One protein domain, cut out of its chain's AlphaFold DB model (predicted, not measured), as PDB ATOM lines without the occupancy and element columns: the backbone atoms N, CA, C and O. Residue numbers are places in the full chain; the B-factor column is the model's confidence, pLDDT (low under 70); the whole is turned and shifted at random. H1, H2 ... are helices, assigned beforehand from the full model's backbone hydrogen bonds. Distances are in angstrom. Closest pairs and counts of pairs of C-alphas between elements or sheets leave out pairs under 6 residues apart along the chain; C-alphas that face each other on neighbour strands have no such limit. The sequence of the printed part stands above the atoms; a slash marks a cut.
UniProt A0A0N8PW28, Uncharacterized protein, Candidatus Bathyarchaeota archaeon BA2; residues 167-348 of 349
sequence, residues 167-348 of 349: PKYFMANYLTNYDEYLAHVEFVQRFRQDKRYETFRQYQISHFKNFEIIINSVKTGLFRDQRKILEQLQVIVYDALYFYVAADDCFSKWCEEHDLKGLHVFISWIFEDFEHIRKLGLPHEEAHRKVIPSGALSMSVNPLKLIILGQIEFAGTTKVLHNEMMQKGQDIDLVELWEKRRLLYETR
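This is residues 167 to 348 of the 349 residues of an uncharacterized protein of Candidatus Bathyarchaeota archaeon BA2 (UniProt A0A0N8PW28). The longest helix, H1, and the pair H2 and H3, which folds back from its far end, make a V, with the kinked H4 running between its sides; H6 crosses H4 on one face of this V, with H5 folded against its first end. H8 lies across the ends of H3 and H4, while H7 folds back on H6, and the H9-H10 hairpin packs on H7 at the end farthest from H2. The printed part has 182 residues, with ten named helices, H1 to H10 in order, and no named strand: all helix. It is compact, with a radius of gyration of the C-alphas of 16.4 A and a rounded outline of 50 by 43 by 30 A.

H1, residues 167 to 191, spans 35.5 A from C-alpha 167 at (9.076, -21.955, 15.551) to C-alpha 191 at (-21.106, -3.339, 16.234). H2 is residues 195 to 206 and H3 208 to 219. H4, residues 226 to 246, spans 30.5 A with a kink of 33 degrees near residue 239. H5 is 250 to 257, H6 261 to 279 with 26.9 A, H7 284 to 298 with 20.6 A, H8 303 to 309 and H9 318 to 327. H10, residues 332 to 346, spans 20.8 A and ends at C-alpha 346, (15.720, -5.583, -2.554).

H1 touches H4 the same way at a shallow tilt of 14 degrees, the closest C-alphas being Asn 177 and Tyr 238, 5.1 A apart. H4 is the hub, touching five helices. Among them, H6 stands at a steep tilt of 65 degrees, with C-alphas 237 and 267 closest at 6.3 A. H8 is about perpendicular to H4 at 77 degrees, with C-alphas 230 and 303 closest at 5.8 A. H3 and H4, a hairpin, only just touch, with 3 pairs of C-alphas within 8 A. H2 touches no helix; its closest C-alpha pair with H1, Phe 191 and Tyr 197, is 6.0 A apart. H5 and H6 are a hairpin, closest at C-alphas 255 and 261, 5.7 A. H6, H7 and H10 form a bundle, three helices side by side at shallow tilts. H9 and H10 are a hairpin, closest at C-alphas 326 and 332, 5.7 A. In H1, H2, H3, H5, H6, H8 and H9 every O i to N i+4 pair is within hydrogen-bond range; H4 has 14 of 17, H7 9 of 11 and H10 10 of 11.

The two farthest C-alphas, Lys 195 and Gln 327, are 50.2 A apart. The printed part has no cut and no long link. Mean pLDDT of the printed part is 90.4; residues 222 to 224 and 347 to 348 are under 70.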
ATOM      1  N   PRO A 167      10.029 -22.005  16.662       75.31
ATOM      2  CA  PRO A 167       9.076 -21.955  15.551       75.31
ATOM      3  C   PRO A 167       7.671 -22.388  15.977       75.31
ATOM      4  O   PRO A 167       6.685 -21.865  15.473       75.31
ATOM      5  N   LYS A 168       7.576 -23.307  16.950       80.81
ATOM      6  CA  LYS A 168       6.300 -23.732  17.525       80.81
ATOM      7  C   LYS A 168       5.574 -22.586  18.240       80.81
ATOM      8  O   LYS A 168       4.393 -22.393  17.982       80.81
ATOM      9  N   TYR A 169       6.259 -21.844  19.117       81.25
ATOM     10  CA  TYR A 169       5.670 -20.695  19.823       81.25
ATOM     11  C   TYR A 169       5.306 -19.562  18.868       81.25
ATOM     12  O   TYR A 169       4.204 -19.035  18.952       81.25
ATOM     13  N   PHE A 170       6.193 -19.233  17.926       85.00
ATOM     14  CA  PHE A 170       5.896 -18.226  16.910       85.00
ATOM     15  C   PHE A 170       4.639 -18.588  16.117       85.00
ATOM     16  O   PHE A 170       3.739 -17.768  15.979       85.00
ATOM     17  N   MET A 171       4.558 -19.833  15.636       88.56
ATOM     18  CA  MET A 171       3.415 -20.284  14.850       88.56
ATOM     19  C   MET A 171       2.126 -20.314  15.673       88.56
ATOM     20  O   MET A 171       1.067 -20.010  15.138       88.56
ATOM     21  N   ALA A 172       2.210 -20.647  16.966       87.56
ATOM     22  CA  ALA A 172       1.062 -20.560  17.863       87.56
ATOM     23  C   ALA A 172       0.547 -19.117  17.942       87.56
ATOM     24  O   ALA A 172      -0.623 -18.892  17.664       87.56
ATOM     25  N   ASN A 173       1.431 -18.148  18.211       87.94
ATOM     26  CA  ASN A 173       1.058 -16.734  18.284       87.94
ATOM     27  C   ASN A 173       0.496 -16.220  16.952       87.94
ATOM     28  O   ASN A 173      -0.480 -15.486  16.937       87.94
ATOM     29  N   TYR A 174       1.079 -16.627  15.823       92.38
ATOM     30  CA  TYR A 174       0.610 -16.196  14.507       92.38
ATOM     31  C   TYR A 174      -0.785 -16.757  14.171       92.38
ATOM     32  O   TYR A 174      -1.601 -16.060  13.573       92.38
ATOM     33  N   LEU A 175      -1.087 -17.993  14.591       93.75
ATOM     34  CA  LEU A 175      -2.436 -18.565  14.501       93.75
ATOM     35  C   LEU A 175      -3.414 -17.847  15.441       93.75
ATOM     36  O   LEU A 175      -4.517 -17.518  15.020       93.75
ATOM     37  N   THR A 176      -2.992 -17.524  16.666       92.44
ATOM     38  CA  THR A 176      -3.780 -16.697  17.592       92.44
ATOM     39  C   THR A 176      -4.091 -15.322  16.996       92.44
ATOM     40  O   THR A 176      -5.227 -14.874  17.085       92.44
ATOM     41  N   ASN A 177      -3.141 -14.684  16.305       95.12
ATOM     42  CA  ASN A 177      -3.376 -13.412  15.612       95.12
ATOM     43  C   ASN A 177      -4.422 -13.537  14.495       95.12
ATOM     44  O   ASN A 177      -5.168 -12.592  14.244       95.12
ATOM     45  N   TYR A 178      -4.485 -14.683  13.809       97.44
ATOM     46  CA  TYR A 178      -5.533 -14.933  12.820       97.44
ATOM     47  C   TYR A 178      -6.906 -15.097  13.481       97.44
ATOM     48  O   TYR A 178      -7.889 -14.537  12.998       97.44
ATOM     49  N   ASP A 179      -6.979 -15.812  14.602       95.94
ATOM     50  CA  ASP A 179      -8.226 -16.003  15.349       95.94
ATOM     51  C   ASP A 179      -8.743 -14.682  15.946       95.94
ATOM     52  O   ASP A 179      -9.941 -14.397  15.866       95.94
ATOM     53  N   GLU A 180      -7.838 -13.836  16.442       95.81
ATOM     54  CA  GLU A 180      -8.120 -12.456  16.857       95.81
ATOM     55  C   GLU A 180      -8.639 -11.606  15.694       95.81
ATOM     56  O   GLU A 180      -9.672 -10.946  15.800       95.81
ATOM     57  N   TYR A 181      -7.978 -11.680  14.535       98.19
ATOM     58  CA  TYR A 181      -8.434 -11.008  13.321       98.19
ATOM     59  C   TYR A 181      -9.878 -11.392  12.959       98.19
ATOM     60  O   TYR A 181     -10.669 -10.518  12.595       98.19
ATOM     61  N   LEU A 182     -10.254 -12.671  13.078       98.19
ATOM     62  CA  LEU A 182     -11.631 -13.105  12.829       98.19
ATOM     63  C   LEU A 182     -12.614 -12.471  13.819       98.19
ATOM     64  O   LEU A 182     -13.674 -12.001  13.397       98.19
ATOM     65  N   ALA A 183     -12.268 -12.425  15.107       97.62
ATOM     66  CA  ALA A 183     -13.088 -11.777  16.129       97.62
ATOM     67  C   ALA A 183     -13.231 -10.267  15.884       97.62
ATOM     68  O   ALA A 183     -14.346  -9.748  15.948       97.62
ATOM     69  N   HIS A 184     -12.158  -9.575  15.493       98.25
ATOM     70  CA  HIS A 184     -12.222  -8.172  15.089       98.25
ATOM     71  C   HIS A 184     -13.127  -7.958  13.874       98.25
ATOM     72  O   HIS A 184     -13.938  -7.033  13.881       98.25
ATOM     73  N   VAL A 185     -13.017  -8.792  12.831       98.44
ATOM     74  CA  VAL A 185     -13.876  -8.683  11.634       98.44
ATOM     75  C   VAL A 185     -15.340  -8.773  12.037       98.44
ATOM     76  O   VAL A 185     -16.141  -7.935  11.624       98.44
ATOM     77  N   GLU A 186     -15.673  -9.740  12.887       98.31
ATOM     78  CA  GLU A 186     -17.026  -9.929  13.391       98.31
ATOM     79  C   GLU A 186     -17.500  -8.744  14.244       98.31
ATOM     80  O   GLU A 186     -18.600  -8.216  14.041       98.31
ATOM     81  N   PHE A 187     -16.650  -8.283  15.162       98.38
ATOM     82  CA  PHE A 187     -16.938  -7.161  16.044       98.38
ATOM     83  C   PHE A 187     -17.220  -5.881  15.250       98.38
ATOM     84  O   PHE A 187     -18.249  -5.230  15.451       98.38
ATOM     85  N   VAL A 188     -16.344  -5.537  14.301       98.19
ATOM     86  CA  VAL A 188     -16.513  -4.359  13.443       98.19
ATOM     87  C   VAL A 188     -17.746  -4.509  12.557       98.19
ATOM     88  O   VAL A 188     -18.528  -3.568  12.450       98.19
ATOM     89  N   GLN A 189     -17.967  -5.675  11.945       97.62
ATOM     90  CA  GLN A 189     -19.110  -5.891  11.057       97.62
ATOM     91  C   GLN A 189     -20.451  -5.689  11.777       97.62
ATOM     92  O   GLN A 189     -21.365  -5.092  11.206       97.62
ATOM     93  N   ARG A 190     -20.579  -6.177  13.015       97.56
ATOM     94  CA  ARG A 190     -21.844  -6.135  13.761       97.56
ATOM     95  C   ARG A 190     -22.045  -4.860  14.565       97.56
ATOM     96  O   ARG A 190     -23.166  -4.363  14.640       97.56
ATOM     97  N   PHE A 191     -20.984  -4.334  15.170       98.00
ATOM     98  CA  PHE A 191     -21.106  -3.339  16.234       98.00
ATOM     99  C   PHE A 191     -20.545  -1.970  15.875       98.00
ATOM    100  O   PHE A 191     -20.516  -1.109  16.742       98.00
ATOM    101  N   ARG A 192     -20.179  -1.693  14.614       96.25
ATOM    102  CA  ARG A 192     -19.642  -0.375  14.205       96.25
ATOM    103  C   ARG A 192     -20.490   0.829  14.636       96.25
ATOM    104  O   ARG A 192     -19.957   1.918  14.802       96.25
ATOM    105  N   GLN A 193     -21.803   0.640  14.760       96.12
ATOM    106  CA  GLN A 193     -22.758   1.679  15.169       96.12
ATOM    107  C   GLN A 193     -23.155   1.589  16.658       96.12
ATOM    108  O   GLN A 193     -23.951   2.393  17.134       96.12
ATOM    109  N   ASP A 194     -22.633   0.609  17.400       97.12
ATOM    110  CA  ASP A 194     -22.853   0.446  18.837       97.12
ATOM    111  C   ASP A 194     -21.922   1.384  19.620       97.12
ATOM    112  O   ASP A 194     -20.746   1.536  19.295       97.12
ATOM    113  N   LYS A 195     -22.411   1.983  20.711       95.75
ATOM    114  CA  LYS A 195     -21.588   2.843  21.582       95.75
ATOM    115  C   LYS A 195     -20.337   2.135  22.125       95.75
ATOM    116  O   LYS A 195     -19.318   2.784  22.349       95.75
ATOM    117  N   ARG A 196     -20.404   0.813  22.328       96.81
ATOM    118  CA  ARG A 196     -19.300  -0.020  22.822       96.81
ATOM    119  C   ARG A 196     -18.163  -0.121  21.808       96.81
ATOM    120  O   ARG A 196     -17.027  -0.317  22.224       96.81
ATOM    121  N   TYR A 197     -18.432   0.068  20.513       97.81
ATOM    122  CA  TYR A 197     -17.388   0.104  19.490       97.81
ATOM    123  C   TYR A 197     -16.429   1.269  19.708       97.81
ATOM    124  O   TYR A 197     -15.222   1.052  19.708       97.81
ATOM    125  N   GLU A 198     -16.931   2.480  19.968       97.38
ATOM    126  CA  GLU A 198     -16.043   3.620  20.228       97.38
ATOM    127  C   GLU A 198     -15.252   3.413  21.524       97.38
ATOM    128  O   GLU A 198     -14.064   3.714  21.585       97.38
ATOM    129  N   THR A 199     -15.868   2.827  22.556       97.25
ATOM    130  CA  THR A 199     -15.146   2.482  23.785       97.25
ATOM    131  C   THR A 199     -14.031   1.462  23.534       97.25
ATOM    132  O   THR A 199     -12.920   1.651  24.029       97.25
ATOM    133  N   PHE A 200     -14.293   0.417  22.743       96.44
ATOM    134  CA  PHE A 200     -13.280  -0.565  22.351       96.44
ATOM    135  C   PHE A 200     -12.172   0.073  21.509       96.44
ATOM    136  O   PHE A 200     -10.994  -0.134  21.776       96.44
ATOM    137  N   ARG A 201     -12.531   0.930  20.551       97.00
ATOM    138  CA  ARG A 201     -11.587   1.685  19.722       97.00
ATOM    139  C   ARG A 201     -10.631   2.528  20.566       97.00
ATOM    140  O   ARG A 201      -9.422   2.481  20.363       97.00
ATOM    141  N   GLN A 202     -11.153   3.278  21.537       95.44
ATOM    142  CA  GLN A 202     -10.329   4.078  22.450       95.44
ATOM    143  C   GLN A 202      -9.440   3.204  23.342       95.44
ATOM    144  O   GLN A 202      -8.301   3.575  23.633       95.44
ATOM    145  N   TYR A 203      -9.932   2.032  23.751       92.62
ATOM    146  CA  TYR A 203      -9.121   1.041  24.454       92.62
ATOM    147  C   TYR A 203      -7.956   0.548  23.580       92.62
ATOM    148  O   TYR A 203      -6.814   0.601  24.032       92.62
ATOM    149  N   GLN A 204      -8.205   0.208  22.314       92.94
ATOM    150  CA  GLN A 204      -7.170  -0.201  21.357       92.94
ATOM    151  C   GLN A 204      -6.129   0.904  21.117       92.94
ATOM    152  O   GLN A 204      -4.927   0.653  21.167       92.94
ATOM    153  N   ILE A 205      -6.553   2.165  20.966       92.81
ATOM    154  CA  ILE A 205      -5.632   3.317  20.859       92.81
ATOM    155  C   ILE A 205      -4.740   3.430  22.105       92.81
ATOM    156  O   ILE A 205      -3.568   3.800  22.012       92.81
ATOM    157  N   SER A 206      -5.253   3.078  23.288       87.69
ATOM    158  CA  SER A 206      -4.462   3.121  24.520       87.69
ATOM    159  C   SER A 206      -3.272   2.147  24.518       87.69
ATOM    160  O   SER A 206      -2.280   2.414  25.207       87.69
ATOM    161  N   HIS A 207      -3.309   1.088  23.696       86.88
ATOM    162  CA  HIS A 207      -2.200   0.145  23.522       86.88
ATOM    163  C   HIS A 207      -0.996   0.734  22.788       86.88
ATOM    164  O   HIS A 207       0.102   0.201  22.929       86.88
ATOM    165  N   PHE A 208      -1.120   1.885  22.120       87.69
ATOM    166  CA  PHE A 208       0.038   2.552  21.510       87.69
ATOM    167  C   PHE A 208       1.136   2.859  22.537       87.69
ATOM    168  O   PHE A 208       2.320   2.719  22.243       87.69
ATOM    169  N   LYS A 209       0.765   3.134  23.796       79.19
ATOM    170  CA  LYS A 209       1.735   3.260  24.898       79.19
ATOM    171  C   LYS A 209       2.503   1.963  25.156       79.19
ATOM    172  O   LYS A 209       3.696   2.003  25.448       79.19
ATOM    173  N   ASN A 210       1.846   0.810  25.038       80.38
ATOM    174  CA  ASN A 210       2.507  -0.489  25.148       80.38
ATOM    175  C   ASN A 210       3.462  -0.702  23.968       80.38
ATOM    176  O   ASN A 210       4.586  -1.157  24.179       80.38
ATOM    177  N   PHE A 211       3.068  -0.308  22.754       86.25
ATOM    178  CA  PHE A 211       3.944  -0.387  21.583       86.25
ATOM    179  C   PHE A 211       5.198   0.470  21.774       86.25
ATOM    180  O   PHE A 211       6.309  -0.009  21.553       86.25
ATOM    181  N   GLU A 212       5.052   1.702  22.266       84.38
ATOM    182  CA  GLU A 212       6.183   2.574  22.600       84.38
ATOM    183  C   GLU A 212       7.118   1.938  23.634       84.38
ATOM    184  O   GLU A 212       8.339   1.968  23.462       84.38
ATOM    185  N   ILE A 213       6.574   1.328  24.694       79.81
ATOM    186  CA  ILE A 213       7.367   0.615  25.707       79.81
ATOM    187  C   ILE A 213       8.147  -0.533  25.065       79.81
ATOM    188  O   ILE A 213       9.345  -0.683  25.331       79.81
ATOM    189  N   ILE A 214       7.499  -1.321  24.204       82.50
ATOM    190  CA  ILE A 214       8.124  -2.420  23.464       82.50
ATOM    191  C   ILE A 214       9.274  -1.887  22.605       82.50
ATOM    192  O   ILE A 214      10.411  -2.339  22.745       82.50
ATOM    193  N   ILE A 215       9.008  -0.889  21.762       83.69
ATOM    194  CA  ILE A 215       9.991  -0.313  20.839       83.69
ATOM    195  C   ILE A 215      11.174   0.275  21.602       83.69
ATOM    196  O   ILE A 215      12.322  -0.016  21.272       83.69
ATOM    197  N   ASN A 216      10.925   1.056  22.653       79.94
ATOM    198  CA  ASN A 216      11.984   1.654  23.464       79.94
ATOM    199  C   ASN A 216      12.810   0.587  24.192       79.94
ATOM    200  O   ASN A 216      14.034   0.703  24.282       79.94
ATOM    201  N   SER A 217      12.180  -0.494  24.651       75.69
ATOM    202  CA  SER A 217      12.881  -1.637  25.246       75.69
ATOM    203  C   SER A 217      13.780  -2.352  24.232       75.69
ATOM    204  O   SER A 217      14.904  -2.742  24.556       75.69
ATOM    205  N   VAL A 218      13.337  -2.485  22.980       79.62
ATOM    206  CA  VAL A 218      14.168  -3.032  21.896       79.62
ATOM    207  C   VAL A 218      15.320  -2.074  21.559       79.62
ATOM    208  O   VAL A 218      16.473  -2.502  21.529       79.62
ATOM    209  N   LYS A 219      15.047  -0.771  21.389       79.69
ATOM    210  CA  LYS A 219      16.049   0.263  21.053       79.69
ATOM    211  C   LYS A 219      17.135   0.420  22.124       79.69
ATOM    212  O   LYS A 219      18.300   0.613  21.794       79.69
ATOM    213  N   THR A 220      16.779   0.291  23.401       76.62
ATOM    214  CA  THR A 220      17.732   0.333  24.529       76.62
ATOM    215  C   THR A 220      18.501  -0.979  24.722       76.62
ATOM    216  O   THR A 220      19.373  -1.070  25.589       76.62
ATOM    217  N   GLY A 221      18.210  -2.007  23.917       70.06
ATOM    218  CA  GLY A 221      18.874  -3.302  23.986       70.06
ATOM    219  C   GLY A 221      18.492  -4.121  25.219       70.06
ATOM    220  O   GLY A 221      19.252  -5.019  25.598       70.06
ATOM    221  N   LEU A 222      17.337  -3.841  25.843       65.81
ATOM    222  CA  LEU A 222      16.766  -4.687  26.900       65.81
ATOM    223  C   LEU A 222      16.481  -6.093  26.349       65.81
ATOM    224  O   LEU A 222      16.726  -7.104  27.012       65.81
ATOM    225  N   PHE A 223      16.051  -6.153  25.089       66.25
ATOM    226  CA  PHE A 223      15.942  -7.378  24.311       66.25
ATOM    227  C   PHE A 223      17.130  -7.484  23.351       66.25
ATOM    228  O   PHE A 223      17.136  -6.898  22.277       66.25
ATOM    229  N   ARG A 224      18.163  -8.241  23.736       62.50
ATOM    230  CA  ARG A 224      19.300  -8.554  22.841       62.50
ATOM    231  C   ARG A 224      19.052  -9.765  21.950       62.50
ATOM    232  O   ARG A 224      19.830 -10.058  21.051       62.50
ATOM    233  N   ASP A 225      17.993 -10.500  22.251       73.31
ATOM    234  CA  ASP A 225      17.643 -11.741  21.594       73.31
ATOM    235  C   ASP A 225      16.608 -11.467  20.504       73.31
ATOM    236  O   ASP A 225      15.484 -11.070  20.818       73.31
ATOM    237  N   GLN A 226      16.969 -11.707  19.239       72.38
ATOM    238  CA  GLN A 226      16.057 -11.561  18.098       72.38
ATOM    239  C   GLN A 226      14.744 -12.330  18.293       72.38
ATOM    240  O   GLN A 226      13.704 -11.886  17.821       72.38
ATOM    241  N   ARG A 227      14.768 -13.434  19.047       73.50
ATOM    242  CA  ARG A 227      13.583 -14.244  19.354       73.50
ATOM    243  C   ARG A 227      12.585 -13.482  20.215       73.50
ATOM    244  O   ARG A 227      11.406 -13.441  19.895       73.50
ATOM    245  N   LYS A 228      13.073 -12.811  21.261       75.44
ATOM    246  CA  LYS A 228      12.228 -11.976  22.124       75.44
ATOM    247  C   LYS A 228      11.667 -10.791  21.353       75.44
ATOM    248  O   LYS A 228      10.517 -10.434  21.546       75.44
ATOM    249  N   ILE A 229      12.460 -10.207  20.458       82.44
ATOM    250  CA  ILE A 229      12.009  -9.110  19.593       82.44
ATOM    251  C   ILE A 229      10.892  -9.591  18.662       82.44
ATOM    252  O   ILE A 229       9.899  -8.892  18.498       82.44
ATOM    253  N   LEU A 230      11.015 -10.797  18.102       81.88
ATOM    254  CA  LEU A 230       9.975 -11.402  17.275       81.88
ATOM    255  C   LEU A 230       8.690 -11.683  18.073       81.88
ATOM    256  O   LEU A 230       7.603 -11.409  17.579       81.88
ATOM    257  N   GLU A 231       8.799 -12.171  19.311       80.50
ATOM    258  CA  GLU A 231       7.647 -12.328  20.215       80.50
ATOM    259  C   GLU A 231       6.960 -10.983  20.484       80.50
ATOM    260  O   GLU A 231       5.741 -10.889  20.386       80.50
ATOM    261  N   GLN A 232       7.731  -9.925  20.759       83.50
ATOM    262  CA  GLN A 232       7.176  -8.585  20.955       83.50
ATOM    263  C   GLN A 232       6.534  -8.017  19.681       83.50
ATOM    264  O   GLN A 232       5.519  -7.331  19.762       83.50
ATOM    265  N   LEU A 233       7.091  -8.318  18.502       88.94
ATOM    266  CA  LEU A 233       6.472  -7.952  17.230       88.94
ATOM    267  C   LEU A 233       5.087  -8.590  17.102       88.94
ATOM    268  O   LEU A 233       4.159  -7.905  16.695       88.94
ATOM    269  N   GLN A 234       4.928  -9.864  17.480       87.81
ATOM    270  CA  GLN A 234       3.628 -10.539  17.421       87.81
ATOM    271  C   GLN A 234       2.588  -9.911  18.353       87.81
ATOM    272  O   GLN A 234       1.428  -9.870  17.967       87.81
ATOM    273  N   VAL A 235       2.994  -9.369  19.507       86.38
ATOM    274  CA  VAL A 235       2.095  -8.588  20.381       86.38
ATOM    275  C   VAL A 235       1.608  -7.326  19.667       86.38
ATOM    276  O   VAL A 235       0.418  -7.042  19.671       86.38
ATOM    277  N   ILE A 236       2.504  -6.599  18.988       90.69
ATOM    278  CA  ILE A 236       2.100  -5.430  18.190       90.69
ATOM    279  C   ILE A 236       1.162  -5.855  17.055       90.69
ATOM    280  O   ILE A 236       0.178  -5.171  16.809       90.69
ATOM    281  N   VAL A 237       1.446  -6.965  16.360       94.06
ATOM    282  CA  VAL A 237       0.574  -7.472  15.285       94.06
ATOM    283  C   VAL A 237      -0.822  -7.797  15.816       94.06
ATOM    284  O   VAL A 237      -1.791  -7.374  15.191       94.06
ATOM    285  N   TYR A 238      -0.910  -8.512  16.942       90.62
ATOM    286  CA  TYR A 238      -2.164  -8.901  17.589       90.62
ATOM    287  C   TYR A 238      -3.087  -7.689  17.783       90.62
ATOM    288  O   TYR A 238      -4.180  -7.659  17.228       90.62
ATOM    289  N   ASP A 239      -2.588  -6.636  18.436       90.56
ATOM    290  CA  ASP A 239      -3.369  -5.425  18.723       90.56
ATOM    291  C   ASP A 239      -3.580  -4.536  17.473       90.56
ATOM    292  O   ASP A 239      -4.630  -3.923  17.275       90.56
ATOM    293  N   ALA A 240      -2.578  -4.423  16.590       95.75
ATOM    294  CA  ALA A 240      -2.623  -3.484  15.465       95.75
ATOM    295  C   ALA A 240      -3.552  -3.926  14.322       95.75
ATOM    296  O   ALA A 240      -4.010  -3.082  13.545       95.75
ATOM    297  N   LEU A 241      -3.846  -5.227  14.202       96.81
ATOM    298  CA  LEU A 241      -4.757  -5.755  13.180       96.81
ATOM    299  C   LEU A 241      -6.157  -5.139  13.275       96.81
ATOM    300  O   LEU A 241      -6.790  -4.926  12.237       96.81
ATOM    301  N   TYR A 242      -6.608  -4.776  14.482       97.56
ATOM    302  CA  TYR A 242      -7.867  -4.066  14.703       97.56
ATOM    303  C   TYR A 242      -8.022  -2.840  13.793       97.56
ATOM    304  O   TYR A 242      -9.060  -2.671  13.156       97.56
ATOM    305  N   PHE A 243      -6.989  -1.996  13.687       98.19
ATOM    306  CA  PHE A 243      -7.075  -0.732  12.947       98.19
ATOM    307  C   PHE A 243      -7.250  -0.949  11.443       98.19
ATOM    308  O   PHE A 243      -8.005  -0.224  10.798       98.19
ATOM    309  N   TYR A 244      -6.639  -2.000  10.889       98.19
ATOM    310  CA  TYR A 244      -6.861  -2.382   9.495       98.19
ATOM    311  C   TYR A 244      -8.279  -2.898   9.268       98.19
ATOM    312  O   TYR A 244      -8.944  -2.479   8.320       98.19
ATOM    313  N   VAL A 245      -8.776  -3.756  10.163       98.06
ATOM    314  CA  VAL A 245     -10.147  -4.278  10.098       98.06
ATOM    315  C   VAL A 245     -11.183  -3.153  10.221       98.06
ATOM    316  O   VAL A 245     -12.173  -3.131   9.488       98.06
ATOM    317  N   ALA A 246     -10.947  -2.192  11.111       97.38
ATOM    318  CA  ALA A 246     -11.803  -1.031  11.336       97.38
ATOM    319  C   ALA A 246     -11.733   0.023  10.212       97.38
ATOM    320  O   ALA A 246     -12.582   0.925  10.172       97.38
ATOM    321  N   ALA A 247     -10.755  -0.099   9.303       96.69
ATOM    322  CA  ALA A 247     -10.356   0.936   8.351       96.69
ATOM    323  C   ALA A 247     -10.084   2.283   9.049       96.69
ATOM    324  O   ALA A 247     -10.576   3.331   8.629       96.69
ATOM    325  N   ASP A 248      -9.341   2.225  10.154       96.38
ATOM    326  CA  ASP A 248      -8.999   3.351  11.013       96.38
ATOM    327  C   ASP A 248      -7.532   3.768  10.814       96.38
ATOM    328  O   ASP A 248      -6.628   2.932  10.801       96.38
ATOM    329  N   ASP A 249      -7.290   5.070  10.657       96.94
ATOM    330  CA  ASP A 249      -5.974   5.624  10.324       96.94
ATOM    331  C   ASP A 249      -5.094   5.949  11.545       96.94
ATOM    332  O   ASP A 249      -3.966   6.426  11.390       96.94
ATOM    333  N   CYS A 250      -5.559   5.685  12.772       96.94
ATOM    334  CA  CYS A 250      -4.788   5.962  13.983       96.94
ATOM    335  C   CYS A 250      -3.459   5.199  14.009       96.94
ATOM    336  O   CYS A 250      -2.439   5.782  14.371       96.94
ATOM    337  N   PHE A 251      -3.440   3.927  13.596       97.38
ATOM    338  CA  PHE A 251      -2.203   3.141  13.595       97.38
ATOM    339  C   PHE A 251      -1.201   3.618  12.536       97.38
ATOM    340  O   PHE A 251      -0.003   3.688  12.814       97.38
ATOM    341  N   SER A 252      -1.670   3.988  11.339       97.44
ATOM    342  CA  SER A 252      -0.793   4.510  10.287       97.44
ATOM    343  C   SER A 252      -0.197   5.859  10.684       97.44
ATOM    344  O   SER A 252       1.011   6.041  10.552       97.44
ATOM    345  N   LYS A 253      -1.008   6.763  11.253       97.62
ATOM    346  CA  LYS A 253      -0.542   8.055  11.788       97.62
ATOM    347  C   LYS A 253       0.498   7.866  12.884       97.62
ATOM    348  O   LYS A 253       1.567   8.460  12.816       97.62
ATOM    349  N   TRP A 254       0.229   6.978  13.840       96.81
ATOM    350  CA  TRP A 254       1.187   6.662  14.894       96.81
ATOM    351  C   TRP A 254       2.495   6.088  14.315       96.81
ATOM    352  O   TRP A 254       3.586   6.511  14.685       96.81
ATOM    353  N   CYS A 255       2.434   5.193  13.324       96.81
ATOM    354  CA  CYS A 255       3.651   4.708  12.666       96.81
ATOM    355  C   CYS A 255       4.431   5.824  11.955       96.81
ATOM    356  O   CYS A 255       5.659   5.795  11.953       96.81
ATOM    357  N   GLU A 256       3.755   6.795  11.340       96.19
ATOM    358  CA  GLU A 256       4.406   7.942  10.698       96.19
ATOM    359  C   GLU A 256       5.089   8.863  11.711       96.19
ATOM    360  O   GLU A 256       6.241   9.235  11.498       96.19
ATOM    361  N   GLU A 257       4.421   9.174  12.823       95.75
ATOM    362  CA  GLU A 257       4.947  10.020  13.905       95.75
ATOM    363  C   GLU A 257       6.201   9.434  14.571       95.75
ATOM    364  O   GLU A 257       7.042  10.175  15.081       95.75
ATOM    365  N   HIS A 258       6.348   8.108  14.544       92.50
ATOM    366  CA  HIS A 258       7.453   7.387  15.177       92.50
ATOM    367  C   HIS A 258       8.514   6.858  14.190       92.50
ATOM    368  O   HIS A 258       9.389   6.089  14.602       92.50
ATOM    369  N   ASP A 259       8.463   7.258  12.912       94.19
ATOM    370  CA  ASP A 259       9.354   6.790  11.833       94.19
ATOM    371  C   ASP A 259       9.325   5.260  11.609       94.19
ATOM    372  O   ASP A 259      10.315   4.629  11.238       94.19
ATOM    373  N   LEU A 260       8.162   4.633  11.797       94.94
ATOM    374  CA  LEU A 260       7.931   3.185  11.712       94.94
ATOM    375  C   LEU A 260       7.137   2.776  10.464       94.94
ATOM    376  O   LEU A 260       6.348   1.832  10.485       94.94
ATOM    377  N   LYS A 261       7.366   3.447   9.331       94.38
ATOM    378  CA  LYS A 261       6.642   3.178   8.071       94.38
ATOM    379  C   LYS A 261       6.729   1.716   7.622       94.38
ATOM    380  O   LYS A 261       5.748   1.171   7.125       94.38
ATOM    381  N   GLY A 262       7.876   1.063   7.811       95.38
ATOM    382  CA  GLY A 262       8.030  -0.361   7.509       95.38
ATOM    383  C   GLY A 262       7.148  -1.259   8.376       95.38
ATOM    384  O   GLY A 262       6.622  -2.238   7.862       95.38
ATOM    385  N   LEU A 263       6.939  -0.917   9.653       96.06
ATOM    386  CA  LEU A 263       6.064  -1.675  10.556       96.06
ATOM    387  C   LEU A 263       4.608  -1.609  10.090       96.06
ATOM    388  O   LEU A 263       3.945  -2.643  10.031       96.06
ATOM    389  N   HIS A 264       4.151  -0.417   9.696       97.12
ATOM    390  CA  HIS A 264       2.849  -0.235   9.061       97.12
ATOM    391  C   HIS A 264       2.712  -1.154   7.837       97.12
ATOM    392  O   HIS A 264       1.851  -2.028   7.831       97.12
ATOM    393  N   VAL A 265       3.624  -1.066   6.862       96.81
ATOM    394  CA  VAL A 265       3.569  -1.909   5.650       96.81
ATOM    395  C   VAL A 265       3.616  -3.410   5.968       96.81
ATOM    396  O   VAL A 265       2.894  -4.199   5.368       96.81
ATOM    397  N   PHE A 266       4.444  -3.834   6.921       96.81
ATOM    398  CA  PHE A 266       4.533  -5.244   7.296       96.81
ATOM    399  C   PHE A 266       3.215  -5.777   7.874       96.81
ATOM    400  O   PHE A 266       2.779  -6.868   7.511       96.81
ATOM    401  N   ILE A 267       2.558  -5.016   8.751       97.12
ATOM    402  CA  ILE A 267       1.278  -5.438   9.333       97.12
ATOM    403  C   ILE A 267       0.161  -5.370   8.287       97.12
ATOM    404  O   ILE A 267      -0.704  -6.245   8.286       97.12
ATOM    405  N   SER A 268       0.211  -4.422   7.342       97.38
ATOM    406  CA  SER A 268      -0.746  -4.393   6.228       97.38
ATOM    407  C   SER A 268      -0.643  -5.652   5.361       97.38
ATOM    408  O   SER A 268      -1.665  -6.179   4.938       97.38
ATOM    409  N   TRP A 269       0.562  -6.192   5.156       97.00
ATOM    410  CA  TRP A 269       0.750  -7.473   4.463       97.00
ATOM    411  C   TRP A 269       0.141  -8.652   5.216       97.00
ATOM    412  O   TRP A 269      -0.506  -9.492   4.598       97.00
ATOM    413  N   ILE A 270       0.303  -8.706   6.540       97.31
ATOM    414  CA  ILE A 270      -0.329  -9.748   7.363       97.31
ATOM    415  C   ILE A 270      -1.854  -9.646   7.267       97.31
ATOM    416  O   ILE A 270      -2.525 -10.659   7.083       97.31
ATOM    417  N   PHE A 271      -2.399  -8.430   7.343       98.00
ATOM    418  CA  PHE A 271      -3.828  -8.191   7.153       98.00
ATOM    419  C   PHE A 271      -4.313  -8.665   5.774       98.00
ATOM    420  O   PHE A 271      -5.318  -9.368   5.700       98.00
ATOM    421  N   GLU A 272      -3.602  -8.326   4.692       97.25
ATOM    422  CA  GLU A 272      -3.918  -8.781   3.328       97.25
ATOM    423  C   GLU A 272      -3.923 -10.312   3.224       97.25
ATOM    424  O   GLU A 272      -4.830 -10.889   2.621       97.25
ATOM    425  N   ASP A 273      -2.940 -10.977   3.836       97.50
ATOM    426  CA  ASP A 273      -2.829 -12.435   3.823       97.50
ATOM    427  C   ASP A 273      -3.993 -13.080   4.595       97.50
ATOM    428  O   ASP A 273      -4.632 -14.015   4.106       97.50
ATOM    429  N   PHE A 274      -4.335 -12.546   5.771       98.00
ATOM    430  CA  PHE A 274      -5.476 -13.005   6.567       98.00
ATOM    431  C   PHE A 274      -6.806 -12.767   5.855       98.00
ATOM    432  O   PHE A 274      -7.674 -13.644   5.847       98.00
ATOM    433  N   GLU A 275      -6.966 -11.615   5.206       97.56
ATOM    434  CA  GLU A 275      -8.158 -11.299   4.433       97.56
ATOM    435  C   GLU A 275      -8.304 -12.228   3.224       97.56
ATOM    436  O   GLU A 275      -9.405 -12.722   2.962       97.56
ATOM    437  N   HIS A 276      -7.206 -12.515   2.519       96.00
ATOM    438  CA  HIS A 276      -7.181 -13.489   1.436       96.00
ATOM    439  C   HIS A 276      -7.633 -14.868   1.928       96.00
ATOM    440  O   HIS A 276      -8.570 -15.435   1.366       96.00
ATOM    441  N   ILE A 277      -7.037 -15.376   3.013       96.88
ATOM    442  CA  ILE A 277      -7.366 -16.695   3.571       96.88
ATOM    443  C   ILE A 277      -8.829 -16.750   4.028       96.88
ATOM    444  O   ILE A 277      -9.537 -17.705   3.706       96.88
ATOM    445  N   ARG A 278      -9.322 -15.711   4.713       96.88
ATOM    446  CA  ARG A 278     -10.722 -15.626   5.149       96.88
ATOM    447  C   ARG A 278     -11.692 -15.656   3.964       96.88
ATOM    448  O   ARG A 278     -12.714 -16.338   4.030       96.88
ATOM    449  N   LYS A 279     -11.377 -14.953   2.868       96.50
ATOM    450  CA  LYS A 279     -12.205 -14.907   1.644       96.50
ATOM    451  C   LYS A 279     -12.334 -16.261   0.941       96.50
ATOM    452  O   LYS A 279     -13.283 -16.438   0.184       96.50
ATOM    453  N   LEU A 280     -11.442 -17.218   1.210       95.25
ATOM    454  CA  LEU A 280     -11.562 -18.583   0.687       95.25
ATOM    455  C   LEU A 280     -12.738 -19.360   1.306       95.25
ATOM    456  O   LEU A 280     -13.128 -20.388   0.758       95.25
ATOM    457  N   GLY A 281     -13.303 -18.898   2.430       94.75
ATOM    458  CA  GLY A 281     -14.464 -19.535   3.065       94.75
ATOM    459  C   GLY A 281     -14.191 -20.952   3.577       94.75
ATOM    460  O   GLY A 281     -15.099 -21.780   3.622       94.75
ATOM    461  N   LEU A 282     -12.934 -21.247   3.919       95.06
ATOM    462  CA  LEU A 282     -12.507 -22.572   4.360       95.06
ATOM    463  C   LEU A 282     -12.990 -22.879   5.787       95.06
ATOM    464  O   LEU A 282     -13.076 -21.966   6.616       95.06
ATOM    465  N   PRO A 283     -13.223 -24.161   6.126       94.25
ATOM    466  CA  PRO A 283     -13.356 -24.590   7.513       94.25
ATOM    467  C   PRO A 283     -12.155 -24.145   8.358       94.25
ATOM    468  O   PRO A 283     -11.028 -24.105   7.869       94.25
ATOM    469  N   HIS A 284     -12.376 -23.870   9.644       91.12
ATOM    470  CA  HIS A 284     -11.364 -23.292  10.538       91.12
ATOM    471  C   HIS A 284     -10.017 -24.046  10.533       91.12
ATOM    472  O   HIS A 284      -8.965 -23.436  10.348       91.12
ATOM    473  N   GLU A 285     -10.034 -25.382  10.628       91.06
ATOM    474  CA  GLU A 285      -8.801 -26.183  10.572       91.06
ATOM    475  C   GLU A 285      -8.070 -26.091   9.221       91.06
ATOM    476  O   GLU A 285      -6.849 -26.235   9.166       91.06
ATOM    477  N   GLU A 286      -8.792 -25.900   8.117       92.88
ATOM    478  CA  GLU A 286      -8.200 -25.731   6.787       92.88
ATOM    479  C   GLU A 286      -7.660 -24.311   6.600       92.88
ATOM    480  O   GLU A 286      -6.570 -24.146   6.052       92.88
ATOM    481  N   ALA A 287      -8.353 -23.300   7.132       94.94
ATOM    482  CA  ALA A 287      -7.856 -21.930   7.184       94.94
ATOM    483  C   ALA A 287      -6.539 -21.848   7.974       94.94
ATOM    484  O   ALA A 287      -5.558 -21.312   7.466       94.94
ATOM    485  N   HIS A 288      -6.448 -22.475   9.154       93.62
ATOM    486  CA  HIS A 288      -5.194 -22.558   9.921       93.62
ATOM    487  C   HIS A 288      -4.047 -23.186   9.117       93.62
ATOM    488  O   HIS A 288      -2.912 -22.712   9.182       93.62
ATOM    489  N   ARG A 289      -4.323 -24.209   8.295       91.75
ATOM    490  CA  ARG A 289      -3.302 -24.801   7.408       91.75
ATOM    491  C   ARG A 289      -2.792 -23.824   6.352       91.75
ATOM    492  O   ARG A 289      -1.626 -23.939   5.992       91.75
ATOM    493  N   LYS A 290      -3.622 -22.884   5.891       92.31
ATOM    494  CA  LYS A 290      -3.232 -21.795   4.979       92.31
ATOM    495  C   LYS A 290      -2.475 -20.670   5.691       92.31
ATOM    496  O   LYS A 290      -1.562 -20.083   5.119       92.31
ATOM    497  N   VAL A 291      -2.808 -20.402   6.954       94.44
ATOM    498  CA  VAL A 291      -2.130 -19.391   7.785       94.44
ATOM    499  C   VAL A 291      -0.689 -19.800   8.104       94.44
ATOM    500  O   VAL A 291       0.196 -18.948   8.130       94.44
ATOM    501  N   ILE A 292      -0.416 -21.095   8.295       91.56
ATOM    502  CA  ILE A 292       0.926 -21.592   8.649       91.56
ATOM    503  C   ILE A 292       2.009 -21.180   7.624       91.56
ATOM    504  O   ILE A 292       3.035 -20.631   8.034       91.56
ATOM    505  N   PRO A 293       1.825 -21.397   6.307       90.50
ATOM    506  CA  PRO A 293       2.725 -20.894   5.270       90.50
ATOM    507  C   PRO A 293       2.921 -19.377   5.308       90.50
ATOM    508  O   PRO A 293       4.064 -18.928   5.246       90.50
ATOM    509  N   SER A 294       1.851 -18.596   5.493       92.69
ATOM    510  CA  SER A 294       1.940 -17.136   5.666       92.69
ATOM    511  C   SER A 294       2.823 -16.757   6.859       92.69
ATOM    512  O   SER A 294       3.722 -15.923   6.750       92.69
ATOM    513  N   GLY A 295       2.646 -17.444   7.990       91.94
ATOM    514  CA  GLY A 295       3.479 -17.271   9.177       91.94
ATOM    515  C   GLY A 295       4.951 -17.560   8.891       91.94
ATOM    516  O   GLY A 295       5.812 -16.746   9.221       91.94
ATOM    517  N   ALA A 296       5.250 -18.670   8.213       89.69
ATOM    518  CA  ALA A 296       6.619 -19.028   7.840       89.69
ATOM    519  C   ALA A 296       7.268 -17.985   6.912       89.69
ATOM    520  O   ALA A 296       8.430 -17.630   7.112       89.69
ATOM    521  N   LEU A 297       6.515 -17.458   5.942       91.25
ATOM    522  CA  LEU A 297       6.968 -16.377   5.064       91.25
ATOM    523  C   LEU A 297       7.216 -15.091   5.863       91.25
ATOM    524  O   LEU A 297       8.246 -14.449   5.678       91.25
ATOM    525  N   SER A 298       6.362 -14.759   6.834       91.44
ATOM    526  CA  SER A 298       6.529 -13.564   7.671       91.44
ATOM    527  C   SER A 298       7.779 -13.588   8.561       91.44
ATOM    528  O   SER A 298       8.377 -12.539   8.802       91.44
ATOM    529  N   MET A 299       8.246 -14.775   8.971       88.88
ATOM    530  CA  MET A 299       9.505 -14.936   9.717       88.88
ATOM    531  C   MET A 299      10.746 -14.535   8.909       88.88
ATOM    532  O   MET A 299      11.829 -14.398   9.476       88.88
ATOM    533  N   SER A 300      10.614 -14.376   7.591       89.00
ATOM    534  CA  SER A 300      11.711 -13.950   6.729       89.00
ATOM    535  C   SER A 300      12.066 -12.468   6.884       89.00
ATOM    536  O   SER A 300      13.166 -12.070   6.507       89.00
ATOM    537  N   VAL A 301      11.182 -11.652   7.466       91.44
ATOM    538  CA  VAL A 301      11.437 -10.228   7.717       91.44
ATOM    539  C   VAL A 301      12.265 -10.064   8.987       91.44
ATOM    540  O   VAL A 301      11.940 -10.622  10.030       91.44
ATOM    541  N   ASN A 302      13.328  -9.263   8.918       89.62
ATOM    542  CA  ASN A 302      14.205  -8.956  10.040       89.62
ATOM    543  C   ASN A 302      13.468  -8.080  11.077       89.62
ATOM    544  O   ASN A 302      13.319  -6.870  10.862       89.62
ATOM    545  N   PRO A 303      13.057  -8.636  12.236       88.81
ATOM    546  CA  PRO A 303      12.223  -7.906  13.189       88.81
ATOM    547  C   PRO A 303      12.991  -6.770  13.878       88.81
ATOM    548  O   PRO A 303      12.395  -5.786  14.309       88.81
ATOM    549  N   LEU A 304      14.324  -6.863  13.955       88.50
ATOM    550  CA  LEU A 304      15.164  -5.832  14.561       88.50
ATOM    551  C   LEU A 304      15.176  -4.562  13.708       88.50
ATOM    552  O   LEU A 304      14.946  -3.473  14.232       88.50
ATOM    553  N   LYS A 305      15.429  -4.690  12.399       90.31
ATOM    554  CA  LYS A 305      15.405  -3.536  11.489       90.31
ATOM    555  C   LYS A 305      14.007  -2.941  11.381       90.31
ATOM    556  O   LYS A 305      13.880  -1.717  11.369       90.31
ATOM    557  N   LEU A 306      12.980  -3.788  11.408       92.25
ATOM    558  CA  LEU A 306      11.594  -3.347  11.379       92.25
ATOM    559  C   LEU A 306      11.249  -2.454  12.578       92.25
ATOM    560  O   LEU A 306      10.753  -1.348  12.392       92.25
ATOM    561  N   ILE A 307      11.562  -2.903  13.798       88.62
ATOM    562  CA  ILE A 307      11.203  -2.196  15.038       88.62
ATOM    563  C   ILE A 307      12.129  -1.005  15.328       88.62
ATOM    564  O   ILE A 307      11.676   0.023  15.828       88.62
ATOM    565  N   ILE A 308      13.433  -1.125  15.062       85.88
ATOM    566  CA  ILE A 308      14.396  -0.066  15.409       85.88
ATOM    567  C   ILE A 308      14.438   1.025  14.344       85.88
ATOM    568  O   ILE A 308      14.482   2.204  14.697       85.88
ATOM    569  N   LEU A 309      14.470   0.632  13.069       88.94
ATOM    570  CA  LEU A 309      14.730   1.534  11.945       88.94
ATOM    571  C   LEU A 309      13.476   1.831  11.118       88.94
ATOM    572  O   LEU A 309      13.560   2.623  10.184       88.94
ATOM    573  N   GLY A 310      12.350   1.161  11.389       90.94
ATOM    574  CA  GLY A 310      11.165   1.267  10.539       90.94
ATOM    575  C   GLY A 310      11.405   0.736   9.123       90.94
ATOM    576  O   GLY A 310      10.728   1.166   8.191       90.94
ATOM    577  N   GLN A 311      12.382  -0.160   8.941       93.50
ATOM    578  CA  GLN A 311      12.815  -0.668   7.637       93.50
ATOM    579  C   GLN A 311      12.504  -2.153   7.491       93.50
ATOM    580  O   GLN A 311      12.791  -2.952   8.381       93.50
ATOM    581  N   ILE A 312      11.971  -2.530   6.332       93.94
ATOM    582  CA  ILE A 312      11.794  -3.932   5.957       93.94
ATOM    583  C   ILE A 312      13.093  -4.420   5.318       93.94
ATOM    584  O   ILE A 312      13.552  -3.873   4.319       93.94
ATOM    585  N   GLU A 313      13.664  -5.467   5.899       92.69
ATOM    586  CA  GLU A 313      14.762  -6.233   5.321       92.69
ATOM    587  C   GLU A 313      14.397  -7.708   5.391       92.69
ATOM    588  O   GLU A 313      13.948  -8.187   6.431       92.69
ATOM    589  N   PHE A 314      14.624  -8.426   4.299       91.56
ATOM    590  CA  PHE A 314      14.436  -9.866   4.241       91.56
ATOM    591  C   PHE A 314      15.731 -10.598   4.608       91.56
ATOM    592  O   PHE A 314      16.835 -10.151   4.296       91.56
ATOM    593  N   ALA A 315      15.609 -11.755   5.252       87.12
ATOM    594  CA  ALA A 315      16.731 -12.635   5.538       87.12
ATOM    595  C   ALA A 315      17.357 -13.154   4.231       87.12
ATOM    596  O   ALA A 315      16.655 -13.428   3.256       87.12
ATOM    597  N   GLY A 316      18.673 -13.391   4.215       83.31
ATOM    598  CA  GLY A 316      19.366 -13.895   3.017       83.31
ATOM    599  C   GLY A 316      18.878 -15.269   2.525       83.31
ATOM    600  O   GLY A 316      19.096 -15.635   1.374       83.31
ATOM    601  N   THR A 317      18.181 -16.025   3.375       86.69
ATOM    602  CA  THR A 317      17.591 -17.335   3.053       86.69
ATOM    603  C   THR A 317      16.194 -17.250   2.431       86.69
ATOM    604  O   THR A 317      15.686 -18.265   1.958       86.69
ATOM    605  N   THR A 318      15.579 -16.064   2.380       88.75
ATOM    606  CA  THR A 318      14.183 -15.873   1.939       88.75
ATOM    607  C   THR A 318      13.942 -16.389   0.524       88.75
ATOM    608  O   THR A 318      13.000 -17.137   0.284       88.75
ATOM    609  N   LYS A 319      14.840 -16.068  -0.418       89.38
ATOM    610  CA  LYS A 319      14.729 -16.530  -1.809       89.38
ATOM    611  C   LYS A 319      14.729 -18.059  -1.915       89.38
ATOM    612  O   LYS A 319      14.006 -18.625  -2.730       89.38
ATOM    613  N   VAL A 320      15.549 -18.730  -1.102       90.44
ATOM    614  CA  VAL A 320      15.609 -20.199  -1.069       90.44
ATOM    615  C   VAL A 320      14.299 -20.761  -0.524       90.44
ATOM    616  O   VAL A 320      13.718 -21.634  -1.160       90.44
ATOM    617  N   LEU A 321      13.791 -20.201   0.581       89.06
ATOM    618  CA  LEU A 321      12.502 -20.582   1.164       89.06
ATOM    619  C   LEU A 321      11.359 -20.476   0.143       89.06
ATOM    620  O   LEU A 321      10.634 -21.447  -0.060       89.06
ATOM    621  N   HIS A 322      11.226 -19.332  -0.535       90.56
ATOM    622  CA  HIS A 322      10.166 -19.115  -1.524       90.56
ATOM    623  C   HIS A 322      10.250 -20.130  -2.672       90.56
ATOM    624  O   HIS A 322       9.253 -20.758  -3.025       90.56
ATOM    625  N   ASN A 323      11.452 -20.356  -3.216       88.94
ATOM    626  CA  ASN A 323      11.664 -21.336  -4.282       88.94
ATOM    627  C   ASN A 323      11.291 -22.757  -3.853       88.94
ATOM    628  O   ASN A 323      10.643 -23.475  -4.613       88.94
ATOM    629  N   GLU A 324      11.672 -23.167  -2.642       90.06
ATOM    630  CA  GLU A 324      11.316 -24.486  -2.121       90.06
ATOM    631  C   GLU A 324       9.804 -24.649  -1.930       90.06
ATOM    632  O   GLU A 324       9.266 -25.713  -2.241       90.06
ATOM    633  N   MET A 325       9.115 -23.618  -1.434       91.38
ATOM    634  CA  MET A 325       7.661 -23.652  -1.254       91.38
ATOM    635  C   MET A 325       6.931 -23.726  -2.602       91.38
ATOM    636  O   MET A 325       6.040 -24.564  -2.756       91.38
ATOM    637  N   MET A 326       7.367 -22.955  -3.607       88.31
ATOM    638  CA  MET A 326       6.834 -23.037  -4.975       88.31
ATOM    639  C   MET A 326       7.050 -24.423  -5.594       88.31
ATOM    640  O   MET A 326       6.116 -25.008  -6.136       88.31
ATOM    641  N   GLN A 327       8.254 -24.998  -5.471       89.38
ATOM    642  CA  GLN A 327       8.560 -26.339  -5.995       89.38
ATOM    643  C   GLN A 327       7.708 -27.440  -5.353       89.38
ATOM    644  O   GLN A 327       7.371 -28.424  -6.008       89.38
ATOM    645  N   LYS A 328       7.352 -27.278  -4.075       87.44
ATOM    646  CA  LYS A 328       6.474 -28.199  -3.341       87.44
ATOM    647  C   LYS A 328       4.982 -27.918  -3.571       87.44
ATOM    648  O   LYS A 328       4.157 -28.644  -3.026       87.44
ATOM    649  N   GLY A 329       4.633 -26.882  -4.342       82.56
ATOM    650  CA  GLY A 329       3.250 -26.463  -4.588       82.56
ATOM    651  C   GLY A 329       2.526 -25.956  -3.336       82.56
ATOM    652  O   GLY A 329       1.308 -26.081  -3.239       82.56
ATOM    653  N   GLN A 330       3.263 -25.435  -2.350       83.88
ATOM    654  CA  GLN A 330       2.704 -24.964  -1.083       83.88
ATOM    655  C   GLN A 330       2.239 -23.516  -1.221       83.88
ATOM    656  O   GLN A 330       3.071 -22.617  -1.274       83.88
ATOM    657  N   ASP A 331       0.920 -23.310  -1.266       84.75
ATOM    658  CA  ASP A 331       0.284 -21.985  -1.237       84.75
ATOM    659  C   ASP A 331       0.891 -20.983  -2.225       84.75
ATOM    660  O   ASP A 331       1.270 -19.872  -1.860       84.75
ATOM    661  N   ILE A 332       0.974 -21.417  -3.489       86.75
ATOM    662  CA  ILE A 332       1.649 -20.715  -4.591       86.75
ATOM    663  C   ILE A 332       1.262 -19.232  -4.638       86.75
ATOM    664  O   ILE A 332       2.152 -18.391  -4.672       86.75
ATOM    665  N   ASP A 333      -0.030 -18.905  -4.538       88.19
ATOM    666  CA  ASP A 333      -0.512 -17.519  -4.588       88.19
ATOM    667  C   ASP A 333       0.087 -16.639  -3.473       88.19
ATOM    668  O   ASP A 333       0.535 -15.517  -3.731       88.19
ATOM    669  N   LEU A 334       0.151 -17.152  -2.237       90.19
ATOM    670  CA  LEU A 334       0.758 -16.444  -1.104       90.19
ATOM    671  C   LEU A 334       2.273 -16.322  -1.288       90.19
ATOM    672  O   LEU A 334       2.841 -15.256  -1.058       90.19
ATOM    673  N   VAL A 335       2.937 -17.387  -1.738       90.94
ATOM    674  CA  VAL A 335       4.391 -17.369  -1.953       90.94
ATOM    675  C   VAL A 335       4.774 -16.379  -3.055       90.94
ATOM    676  O   VAL A 335       5.722 -15.612  -2.886       90.94
ATOM    677  N   GLU A 336       4.022 -16.325  -4.154       91.75
ATOM    678  CA  GLU A 336       4.225 -15.346  -5.225       91.75
ATOM    679  C   GLU A 336       4.015 -13.906  -4.741       91.75
ATOM    680  O   GLU A 336       4.750 -12.999  -5.146       91.75
ATOM    681  N   LEU A 337       3.031 -13.675  -3.868       92.25
ATOM    682  CA  LEU A 337       2.793 -12.365  -3.268       92.25
ATOM    683  C   LEU A 337       3.973 -11.932  -2.385       92.25
ATOM    684  O   LEU A 337       4.476 -10.815  -2.525       92.25
ATOM    685  N   TRP A 338       4.473 -12.829  -1.535       94.06
ATOM    686  CA  TRP A 338       5.656 -12.588  -0.704       94.06
ATOM    687  C   TRP A 338       6.937 -12.398  -1.524       94.06
ATOM    688  O   TRP A 338       7.768 -11.556  -1.182       94.06
ATOM    689  N   GLU A 339       7.084 -13.096  -2.646       92.12
ATOM    690  CA  GLU A 339       8.205 -12.895  -3.563       92.12
ATOM    691  C   GLU A 339       8.170 -11.509  -4.222       92.12
ATOM    692  O   GLU A 339       9.194 -10.824  -4.280       92.12
ATOM    693  N   LYS A 340       6.988 -11.034  -4.640       92.50
ATOM    694  CA  LYS A 340       6.815  -9.658  -5.143       92.50
ATOM    695  C   LYS A 340       7.168  -8.622  -4.072       92.50
ATOM    696  O   LYS A 340       7.889  -7.666  -4.365       92.50
ATOM    697  N   ARG A 341       6.710  -8.830  -2.830       94.12
ATOM    698  CA  ARG A 341       7.043  -7.982  -1.669       94.12
ATOM    699  C   ARG A 341       8.559  -7.946  -1.425       94.12
ATOM    700  O   ARG A 341       9.116  -6.865  -1.264       94.12
ATOM    701  N   ARG A 342       9.245  -9.091  -1.486       93.06
ATOM    702  CA  ARG A 342      10.712  -9.188  -1.357       93.06
ATOM    703  C   ARG A 342      11.445  -8.380  -2.426       93.06
ATOM    704  O   ARG A 342      12.277  -7.534  -2.101       93.06
ATOM    705  N   LEU A 343      11.106  -8.602  -3.695       90.69
ATOM    706  CA  LEU A 343      11.748  -7.931  -4.833       90.69
ATOM    707  C   LEU A 343      11.575  -6.404  -4.797       90.69
ATOM    708  O   LEU A 343      12.496  -5.672  -5.166       90.69
ATOM    709  N   LEU A 344      10.433  -5.910  -4.309       90.06
ATOM    710  CA  LEU A 344      10.178  -4.475  -4.135       90.06
ATOM    711  C   LEU A 344      11.167  -3.801  -3.167       90.06
ATOM    712  O   LEU A 344      11.482  -2.624  -3.344       90.06
ATOM    713  N   TYR A 345      11.645  -4.525  -2.152       83.94
ATOM    714  CA  TYR A 345      12.528  -3.985  -1.114       83.94
ATOM    715  C   TYR A 345      14.009  -4.292  -1.352       83.94
ATOM    716  O   TYR A 345      14.857  -3.529  -0.903       83.94
ATOM    717  N   GLU A 346      14.338  -5.329  -2.121       80.38
ATOM    718  CA  GLU A 346      15.720  -5.583  -2.554       80.38
ATOM    719  C   GLU A 346      16.182  -4.670  -3.693       80.38
ATOM    720  O   GLU A 346      17.367  -4.401  -3.815       80.38
ATOM    721  N   THR A 347      15.265  -4.166  -4.520       61.81
ATOM    722  CA  THR A 347      15.594  -3.232  -5.617       61.81
ATOM    723  C   THR A 347      15.790  -1.785  -5.157       61.81
ATOM    724  O   THR A 347      16.179  -0.935  -5.957       61.81
ATOM    725  N   ARG A 348      15.500  -1.491  -3.883       53.97
ATOM    726  CA  ARG A 348      15.587  -0.154  -3.270       53.97
ATOM    727  C   ARG A 348      16.750  -0.004  -2.279       53.97
ATOM    728  O   ARG A 348      16.959   1.109  -1.797       53.97
TER     729      ARG A 348